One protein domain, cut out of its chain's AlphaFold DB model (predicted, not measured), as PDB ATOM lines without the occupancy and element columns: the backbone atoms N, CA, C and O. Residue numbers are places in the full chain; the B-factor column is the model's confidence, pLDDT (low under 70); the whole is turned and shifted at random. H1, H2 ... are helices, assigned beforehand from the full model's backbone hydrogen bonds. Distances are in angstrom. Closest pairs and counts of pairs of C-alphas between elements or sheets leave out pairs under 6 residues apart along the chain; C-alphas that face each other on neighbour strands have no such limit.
ATOM      1  N   ASP A   5     113.484 110.280 118.879       89.50
ATOM      2  CA  ASP A   5     112.505 110.573 119.920       89.50
ATOM      3  C   ASP A   5     112.768 109.837 121.240       89.50
ATOM      4  O   ASP A   5     112.456 110.382 122.294       89.50
ATOM      5  N   GLU A   6     113.416 108.671 121.226       88.75
ATOM      6  CA  GLU A   6     113.886 108.007 122.448       88.75
ATOM      7  C   GLU A   6     115.116 108.719 123.024       88.75
ATOM      8  O   GLU A   6     115.185 108.955 124.229       88.75
ATOM      9  N   LEU A   7     116.039 109.180 122.171       89.88
ATOM     10  CA  LEU A   7     117.194 109.972 122.616       89.88
ATOM     11  C   LEU A   7     116.764 111.291 123.269       89.88
ATOM     12  O   LEU A   7     117.369 111.727 124.246       89.88
ATOM     13  N   LYS A   8     115.692 111.923 122.775       91.94
ATOM     14  CA  LYS A   8     115.138 113.157 123.359       91.94
ATOM     15  C   LYS A   8     114.563 112.962 124.766       91.94
ATOM     16  O   LYS A   8     114.484 113.952 125.493       91.94
ATOM     17  N   LYS A   9     114.181 111.738 125.149       95.00
ATOM     18  CA  LYS A   9     113.666 111.424 126.497       95.00
ATOM     19  C   LYS A   9     114.770 111.359 127.553       95.00
ATOM     20  O   LYS A   9     114.466 111.440 128.740       95.00
ATOM     21  N   LEU A  10     116.032 111.235 127.143       95.00
ATOM     22  CA  LEU A  10     117.159 111.178 128.067       95.00
ATOM     23  C   LEU A  10     117.421 112.540 128.740       95.00
ATOM     24  O   LEU A  10     117.203 113.606 128.139       95.00
ATOM     25  N   PRO A  11     117.970 112.542 129.967       97.69
ATOM     26  CA  PRO A  11     118.502 113.741 130.599       97.69
ATOM     27  C   PRO A  11     119.461 114.505 129.680       97.69
ATOM     28  O   PRO A  11     120.201 113.933 128.882       97.69
ATOM     29  N   ILE A  12     119.486 115.835 129.799       94.75
ATOM     30  CA  ILE A  12     120.316 116.689 128.928       94.75
ATOM     31  C   ILE A  12     121.808 116.329 128.976       94.75
ATOM     32  O   ILE A  12     122.496 116.456 127.969       94.75
ATOM     33  N   LYS A  13     122.300 115.858 130.127       96.19
ATOM     34  CA  LYS A  13     123.691 115.429 130.299       96.19
ATOM     35  C   LYS A  13     124.011 114.204 129.436       96.19
ATOM     36  O   LYS A  13     125.006 114.218 128.726       96.19
ATOM     37  N   GLU A  14     123.142 113.201 129.456       95.06
ATOM     38  CA  GLU A  14     123.302 111.972 128.670       95.06
ATOM     39  C   GLU A  14     123.190 112.256 127.171       95.06
ATOM     40  O   GLU A  14     123.998 111.774 126.384       95.06
ATOM     41  N   ARG A  15     122.266 113.141 126.769       96.25
ATOM     42  CA  ARG A  15     122.167 113.591 125.370       96.25
ATOM     43  C   ARG A  15     123.456 114.244 124.874       96.25
ATOM     44  O   ARG A  15     123.865 113.975 123.751       96.25
ATOM     45  N   LYS A  16     124.097 115.082 125.696       95.19
ATOM     46  CA  LYS A  16     125.381 115.713 125.349       95.19
ATOM     47  C   LYS A  16     126.493 114.684 125.175       95.19
ATOM     48  O   LYS A  16     127.179 114.732 124.167       95.19
ATOM     49  N   GLN A  17     126.601 113.728 126.098       94.75
ATOM     50  CA  GLN A  17     127.597 112.657 126.009       94.75
ATOM     51  C   GLN A  17     127.430 111.829 124.731       94.75
ATOM     52  O   GLN A  17     128.408 111.545 124.055       94.75
ATOM     53  N   ILE A  18     126.188 111.500 124.362       94.75
ATOM     54  CA  ILE A  18     125.901 110.762 123.126       94.75
ATOM     55  C   ILE A  18     126.280 111.584 121.890       94.75
ATOM     56  O   ILE A  18     126.871 111.042 120.964       94.75
ATOM     57  N   VAL A  19     125.968 112.883 121.865       94.25
ATOM     58  CA  VAL A  19     126.358 113.765 120.753       94.25
ATOM     59  C   VAL A  19     127.879 113.862 120.631       94.25
ATOM     60  O   VAL A  19     128.398 113.753 119.525       94.25
ATOM     61  N   GLU A  20     128.591 114.043 121.741       94.12
ATOM     62  CA  GLU A  20     130.058 114.111 121.767       94.12
ATOM     63  C   GLU A  20     130.692 112.809 121.263       94.12
ATOM     64  O   GLU A  20     131.598 112.854 120.433       94.12
ATOM     65  N   GLU A  21     130.184 111.659 121.710       95.12
ATOM     66  CA  GLU A  21     130.685 110.347 121.299       95.12
ATOM     67  C   GLU A  21     130.416 110.065 119.819       95.12
ATOM     68  O   GLU A  21     131.314 109.639 119.100       95.12
ATOM     69  N   LEU A  22     129.206 110.365 119.335       92.62
ATOM     70  CA  LEU A  22     128.867 110.214 117.918       92.62
ATOM     71  C   LEU A  22     129.707 111.138 117.039       92.62
ATOM     72  O   LEU A  22     130.159 110.724 115.982       92.62
ATOM     73  N   THR A  23     129.944 112.373 117.482       88.81
ATOM     74  CA  THR A  23     130.804 113.312 116.750       88.81
ATOM     75  C   THR A  23     132.238 112.788 116.689       88.81
ATOM     76  O   THR A  23     132.858 112.845 115.633       88.81
ATOM     77  N   ARG A  24     132.762 112.235 117.792       86.19
ATOM     78  CA  ARG A  24     134.089 111.606 117.805       86.19
ATOM     79  C   ARG A  24     134.159 110.412 116.855       86.19
ATOM     80  O   ARG A  24     135.081 110.362 116.058       86.19
ATOM     81  N   SER A  25     133.172 109.516 116.901       88.94
ATOM     82  CA  SER A  25     133.088 108.367 115.991       88.94
ATOM     83  C   SER A  25     133.059 108.808 114.533       88.94
ATOM     84  O   SER A  25     133.734 108.203 113.723       88.94
ATOM     85  N   ILE A  26     132.328 109.877 114.199       85.69
ATOM     86  CA  ILE A  26     132.317 110.425 112.835       85.69
ATOM     87  C   ILE A  26     133.712 110.908 112.439       85.69
ATOM     88  O   ILE A  26     134.159 110.576 111.356       85.69
ATOM     89  N   TYR A  27     134.426 111.630 113.308       83.75
ATOM     90  CA  TYR A  27     135.803 112.042 113.013       83.75
ATOM     91  C   TYR A  27     136.768 110.857 112.851       83.75
ATOM     92  O   TYR A  27     137.655 110.903 112.003       83.75
ATOM     93  N   GLU A  28     136.612 109.819 113.673       80.81
ATOM     94  CA  GLU A  28     137.413 108.593 113.602       80.81
ATOM     95  C   GLU A  28     137.095 107.777 112.338       80.81
ATOM     96  O   GLU A  28     138.010 107.273 111.698       80.81
ATOM     97  N   ASP A  29     135.822 107.689 111.952       77.44
ATOM     98  CA  ASP A  29     135.363 106.966 110.763       77.44
ATOM     99  C   ASP A  29     135.642 107.736 109.468       77.44
ATOM    100  O   ASP A  29     135.892 107.117 108.433       77.44
ATOM    101  N   GLU A  30     135.582 109.071 109.504       72.44
ATOM    102  CA  GLU A  30     135.820 109.895 108.324       72.44
ATOM    103  C   GLU A  30     137.265 109.761 107.863       72.44
ATOM    104  O   GLU A  30     137.456 109.649 106.663       72.44
ATOM    105  N   HIS A  31     138.272 109.726 108.751       58.84
ATOM    106  CA  HIS A  31     139.696 109.604 108.373       58.84
ATOM    107  C   HIS A  31     140.122 110.464 107.146       58.84
ATOM    108  O   HIS A  31     141.147 110.198 106.526       58.84
ATOM    109  N   GLU A  38     152.825 115.425  99.781       90.12
ATOM    110  CA  GLU A  38     152.868 116.702  99.074       90.12
ATOM    111  C   GLU A  38     152.284 117.850  99.912       90.12
ATOM    112  O   GLU A  38     152.856 118.939  99.959       90.12
ATOM    113  N   LEU A  39     151.170 117.613 100.614       89.88
ATOM    114  CA  LEU A  39     150.590 118.596 101.528       89.88
ATOM    115  C   LEU A  39     151.525 118.871 102.712       89.88
ATOM    116  O   LEU A  39     151.721 120.023 103.098       89.88
ATOM    117  N   VAL A  40     152.128 117.825 103.281       91.19
ATOM    118  CA  VAL A  40     153.081 117.971 104.390       91.19
ATOM    119  C   VAL A  40     154.297 118.792 103.951       91.19
ATOM    120  O   VAL A  40     154.706 119.713 104.664       91.19
ATOM    121  N   GLU A  41     154.853 118.504 102.773       95.06
ATOM    122  CA  GLU A  41     155.977 119.253 102.200       95.06
ATOM    123  C   GLU A  41     155.616 120.727 101.964       95.06
ATOM    124  O   GLU A  41     156.398 121.633 102.281       95.06
ATOM    125  N   GLU A  42     154.407 120.992 101.469       94.69
ATOM    126  CA  GLU A  42     153.916 122.348 101.261       94.69
ATOM    127  C   GLU A  42     153.803 123.126 102.582       94.69
ATOM    128  O   GLU A  42     154.307 124.251 102.691       94.69
ATOM    129  N   LEU A  43     153.185 122.530 103.608       93.62
ATOM    130  CA  LEU A  43     153.035 123.150 104.927       93.62
ATOM    131  C   LEU A  43     154.397 123.460 105.556       93.62
ATOM    132  O   LEU A  43     154.606 124.562 106.072       93.62
ATOM    133  N   GLN A  44     155.347 122.526 105.460       95.81
ATOM    134  CA  GLN A  44     156.718 122.724 105.933       95.81
ATOM    135  C   GLN A  44     157.414 123.865 105.184       95.81
ATOM    136  O   GLN A  44     158.051 124.716 105.809       95.81
ATOM    137  N   THR A  45     157.245 123.934 103.864       96.00
ATOM    138  CA  THR A  45     157.824 124.989 103.022       96.00
ATOM    139  C   THR A  45     157.256 126.365 103.365       96.00
ATOM    140  O   THR A  45     158.011 127.328 103.547       96.00
ATOM    141  N   ARG A  46     155.929 126.477 103.511       95.25
ATOM    142  CA  ARG A  46     155.258 127.723 103.921       95.25
ATOM    143  C   ARG A  46     155.708 128.167 105.310       95.25
ATOM    144  O   ARG A  46     155.968 129.351 105.517       95.25
ATOM    145  N   TYR A  47     155.857 127.227 106.242       95.19
ATOM    146  CA  TYR A  47     156.324 127.523 107.592       95.19
ATOM    147  C   TYR A  47     157.781 128.001 107.618       95.19
ATOM    148  O   TYR A  47     158.079 129.021 108.237       95.19
ATOM    149  N   ALA A  48     158.684 127.330 106.895       97.25
ATOM    150  CA  ALA A  48     160.080 127.754 106.777       97.25
ATOM    151  C   ALA A  48     160.207 129.145 106.132       97.25
ATOM    152  O   ALA A  48     161.004 129.967 106.583       97.25
ATOM    153  N   THR A  49     159.379 129.425 105.123       96.38
ATOM    154  CA  THR A  49     159.312 130.739 104.469       96.38
ATOM    155  C   THR A  49     158.872 131.822 105.454       96.38
ATOM    156  O   THR A  49     159.537 132.845 105.553       96.38
ATOM    157  N   TYR A  50     157.825 131.572 106.246       95.12
ATOM    158  CA  TYR A  50     157.370 132.500 107.285       95.12
ATOM    159  C   TYR A  50     158.429 132.755 108.368       95.12
ATOM    160  O   TYR A  50     158.601 133.885 108.820       95.12
ATOM    161  N   LEU A  51     159.163 131.719 108.786       96.50
ATOM    162  CA  LEU A  51     160.259 131.886 109.747       96.50
ATOM    163  C   LEU A  51     161.387 132.769 109.193       96.50
ATOM    164  O   LEU A  51     162.017 133.494 109.962       96.50
ATOM    165  N   ALA A  52     161.646 132.702 107.884       97.12
ATOM    166  CA  ALA A  52     162.641 133.534 107.215       97.12
ATOM    167  C   ALA A  52     162.134 134.965 106.955       97.12
ATOM    168  O   ALA A  52     162.903 135.919 107.079       97.12
ATOM    169  N   ASP A  53     160.852 135.114 106.618       96.25
ATOM    170  CA  ASP A  53     160.182 136.383 106.354       96.25
ATOM    171  C   ASP A  53     158.742 136.372 106.905       96.25
ATOM    172  O   ASP A  53     157.815 135.889 106.251       96.25
ATOM    173  N   PRO A  54     158.508 136.965 108.091       94.81
ATOM    174  CA  PRO A  54     157.176 137.014 108.684       94.81
ATOM    175  C   PRO A  54     156.131 137.761 107.846       94.81
ATOM    176  O   PRO A  54     154.933 137.596 108.082       94.81
ATOM    177  N   SER A  55     156.551 138.579 106.871       95.12
ATOM    178  CA  SER A  55     155.629 139.316 106.003       95.12
ATOM    179  C   SER A  55     154.892 138.422 104.999       95.12
ATOM    180  O   SER A  55     153.904 138.858 104.410       95.12
ATOM    181  N   THR A  56     155.311 137.160 104.842       93.06
ATOM    182  CA  THR A  56     154.614 136.187 103.990       93.06
ATOM    183  C   THR A  56     153.338 135.630 104.618       93.06
ATOM    184  O   THR A  56     152.562 134.966 103.931       93.06
ATOM    185  N   ALA A  57     153.101 135.868 105.912       93.12
ATOM    186  CA  ALA A  57     151.852 135.506 106.572       93.12
ATOM    187  C   ALA A  57     150.806 136.622 106.464       93.12
ATOM    188  O   ALA A  57     151.120 137.808 106.363       93.12
ATOM    189  N   ILE A  58     149.534 136.234 106.548       93.94
ATOM    190  CA  ILE A  58     148.412 137.168 106.666       93.94
ATOM    191  C   ILE A  58     147.797 137.086 108.069       93.94
ATOM    192  O   ILE A  58     147.826 136.016 108.682       93.94
ATOM    193  N   PRO A  59     147.203 138.179 108.585       94.38
ATOM    194  CA  PRO A  59     146.433 138.134 109.823       94.38
ATOM    195  C   PRO A  59     145.285 137.126 109.744       94.38
ATOM    196  O   PRO A  59     144.680 136.930 108.685       94.38
ATOM    197  N   TRP A  60     144.943 136.530 110.885       90.00
ATOM    198  CA  TRP A  60     143.896 135.514 110.969       90.00
ATOM    199  C   TRP A  60     142.543 136.016 110.457       90.00
ATOM    200  O   TRP A  60     141.836 135.301 109.756       90.00
ATOM    201  N   GLU A  61     142.199 137.270 110.730       96.19
ATOM    202  CA  GLU A  61     140.951 137.888 110.285       96.19
ATOM    203  C   GLU A  61     140.867 137.945 108.755       96.19
ATOM    204  O   GLU A  61     139.798 137.723 108.182       96.19
ATOM    205  N   ALA A  62     142.000 138.189 108.087       94.00
ATOM    206  CA  ALA A  62     142.090 138.188 106.631       94.00
ATOM    207  C   ALA A  62     141.989 136.763 106.063       94.00
ATOM    208  O   ALA A  62     141.265 136.552 105.091       94.00
ATOM    209  N   ALA A  63     142.649 135.782 106.688       92.31
ATOM    210  CA  ALA A  63     142.531 134.373 106.308       92.31
ATOM    211  C   ALA A  63     141.088 133.862 106.458       92.31
ATOM    212  O   ALA A  63     140.523 133.268 105.541       92.31
ATOM    213  N   LEU A  64     140.447 134.171 107.586       91.25
ATOM    214  CA  LEU A  64     139.070 133.785 107.878       91.25
ATOM    215  C   LEU A  64     138.075 134.399 106.887       91.25
ATOM    216  O   LEU A  64     137.121 133.734 106.479       91.25
ATOM    217  N   ALA A  65     138.292 135.654 106.482       94.00
ATOM    218  CA  ALA A  65     137.493 136.290 105.442       94.00
ATOM    219  C   ALA A  65     137.619 135.555 104.098       94.00
ATOM    220  O   ALA A  65     136.606 135.357 103.429       94.00
ATOM    221  N   GLN A  66     138.822 135.096 103.730       93.06
ATOM    222  CA  GLN A  66     139.036 134.321 102.501       93.06
ATOM    223  C   GLN A  66     138.320 132.968 102.546       93.06
ATOM    224  O   GLN A  66     137.560 132.664 101.626       93.06
ATOM    225  N   ILE A  67     138.473 132.212 103.638       90.12
ATOM    226  CA  ILE A  67     137.807 130.913 103.839       90.12
ATOM    227  C   ILE A  67     136.285 131.061 103.717       90.12
ATOM    228  O   ILE A  67     135.627 130.300 103.014       90.12
ATOM    229  N   ARG A  68     135.713 132.086 104.359       89.88
ATOM    230  CA  ARG A  68     134.266 132.357 104.319       89.88
ATOM    231  C   ARG A  68     133.774 132.859 102.968       89.88
ATOM    232  O   ARG A  68     132.601 132.681 102.660       89.88
ATOM    233  N   SER A  69     134.640 133.506 102.189       88.38
ATOM    234  CA  SER A  69     134.291 133.998 100.856       88.38
ATOM    235  C   SER A  69     134.190 132.894  99.802       88.38
ATOM    236  O   SER A  69     133.756 133.190  98.694       88.38
ATOM    237  N   GLY A  70     134.545 131.645 100.141       67.00
ATOM    238  CA  GLY A  70     134.371 130.492  99.258       67.00
ATOM    239  C   GLY A  70     135.104 130.649  97.930       67.00
ATOM    240  O   GLY A  70     134.514 130.411  96.882       67.00
TER     241      GLY A  70
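AT A GLANCE: This is residues 5 to 31 and 38 to 70 of the 72 residues of the protein "Addiction module protein" of Verrucomicrobiales bacterium VVV1 (UniProt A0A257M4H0). Three separate helices are strung out along an extended chain with an empty middle: the longest, H1, stands alone toward one end, and H2 and H3 form an open, folded-back pair of arms on the far side of a cut. No helix packs on another, and the long axis runs from the residues before H1 to the end of H2. The printed part has 60 residues with three named helices, in the order H1, H2, H3, and no named strand; the class is all helix. It is extended, with a radius of gyration of the C-alphas of 20.2 A, and spans 56 by 25 by 21 A.

HOW THE PARTS SIT: H1, residues 12 to 30, touches no helix. It is apart from H2, residues 38 to 52, and from H3, residues 60 to 68. H2 and H3 are apart too, and a short link of 7 residues joins them. Residues 19 to 31, of which 19 to 30 belong to H1, stand free. Residues 58 to 70, of which 60 to 68 belong to H3, also stand free. In H1, H2 and H3 every O i to N i+4 pair is within hydrogen-bond range.

IN THESE COORDINATES: H1 has 19 residues and is 26.7 A long from C-alpha 12 at (120.316, 116.689, 128.928) to C-alpha 30. H2 has 15 residues and measures 21.1 A from C-alpha 38 at (152.868, 116.702, 99.074) to C-alpha 52. H3 has 9 residues and ends with C-alpha 68 at (134.266, 132.357, 104.319).

THE WHOLE: The outline is a rod, and the two C-alphas farthest apart are those of Glu 6 and Ala 52, 57.1 A. Residues 32 to 37 are not printed, and C-alphas 31 and 38 are 17.6 A apart across this cut. The mean pLDDT of the printed part is 91.3, with residues 31 and 70 under 70.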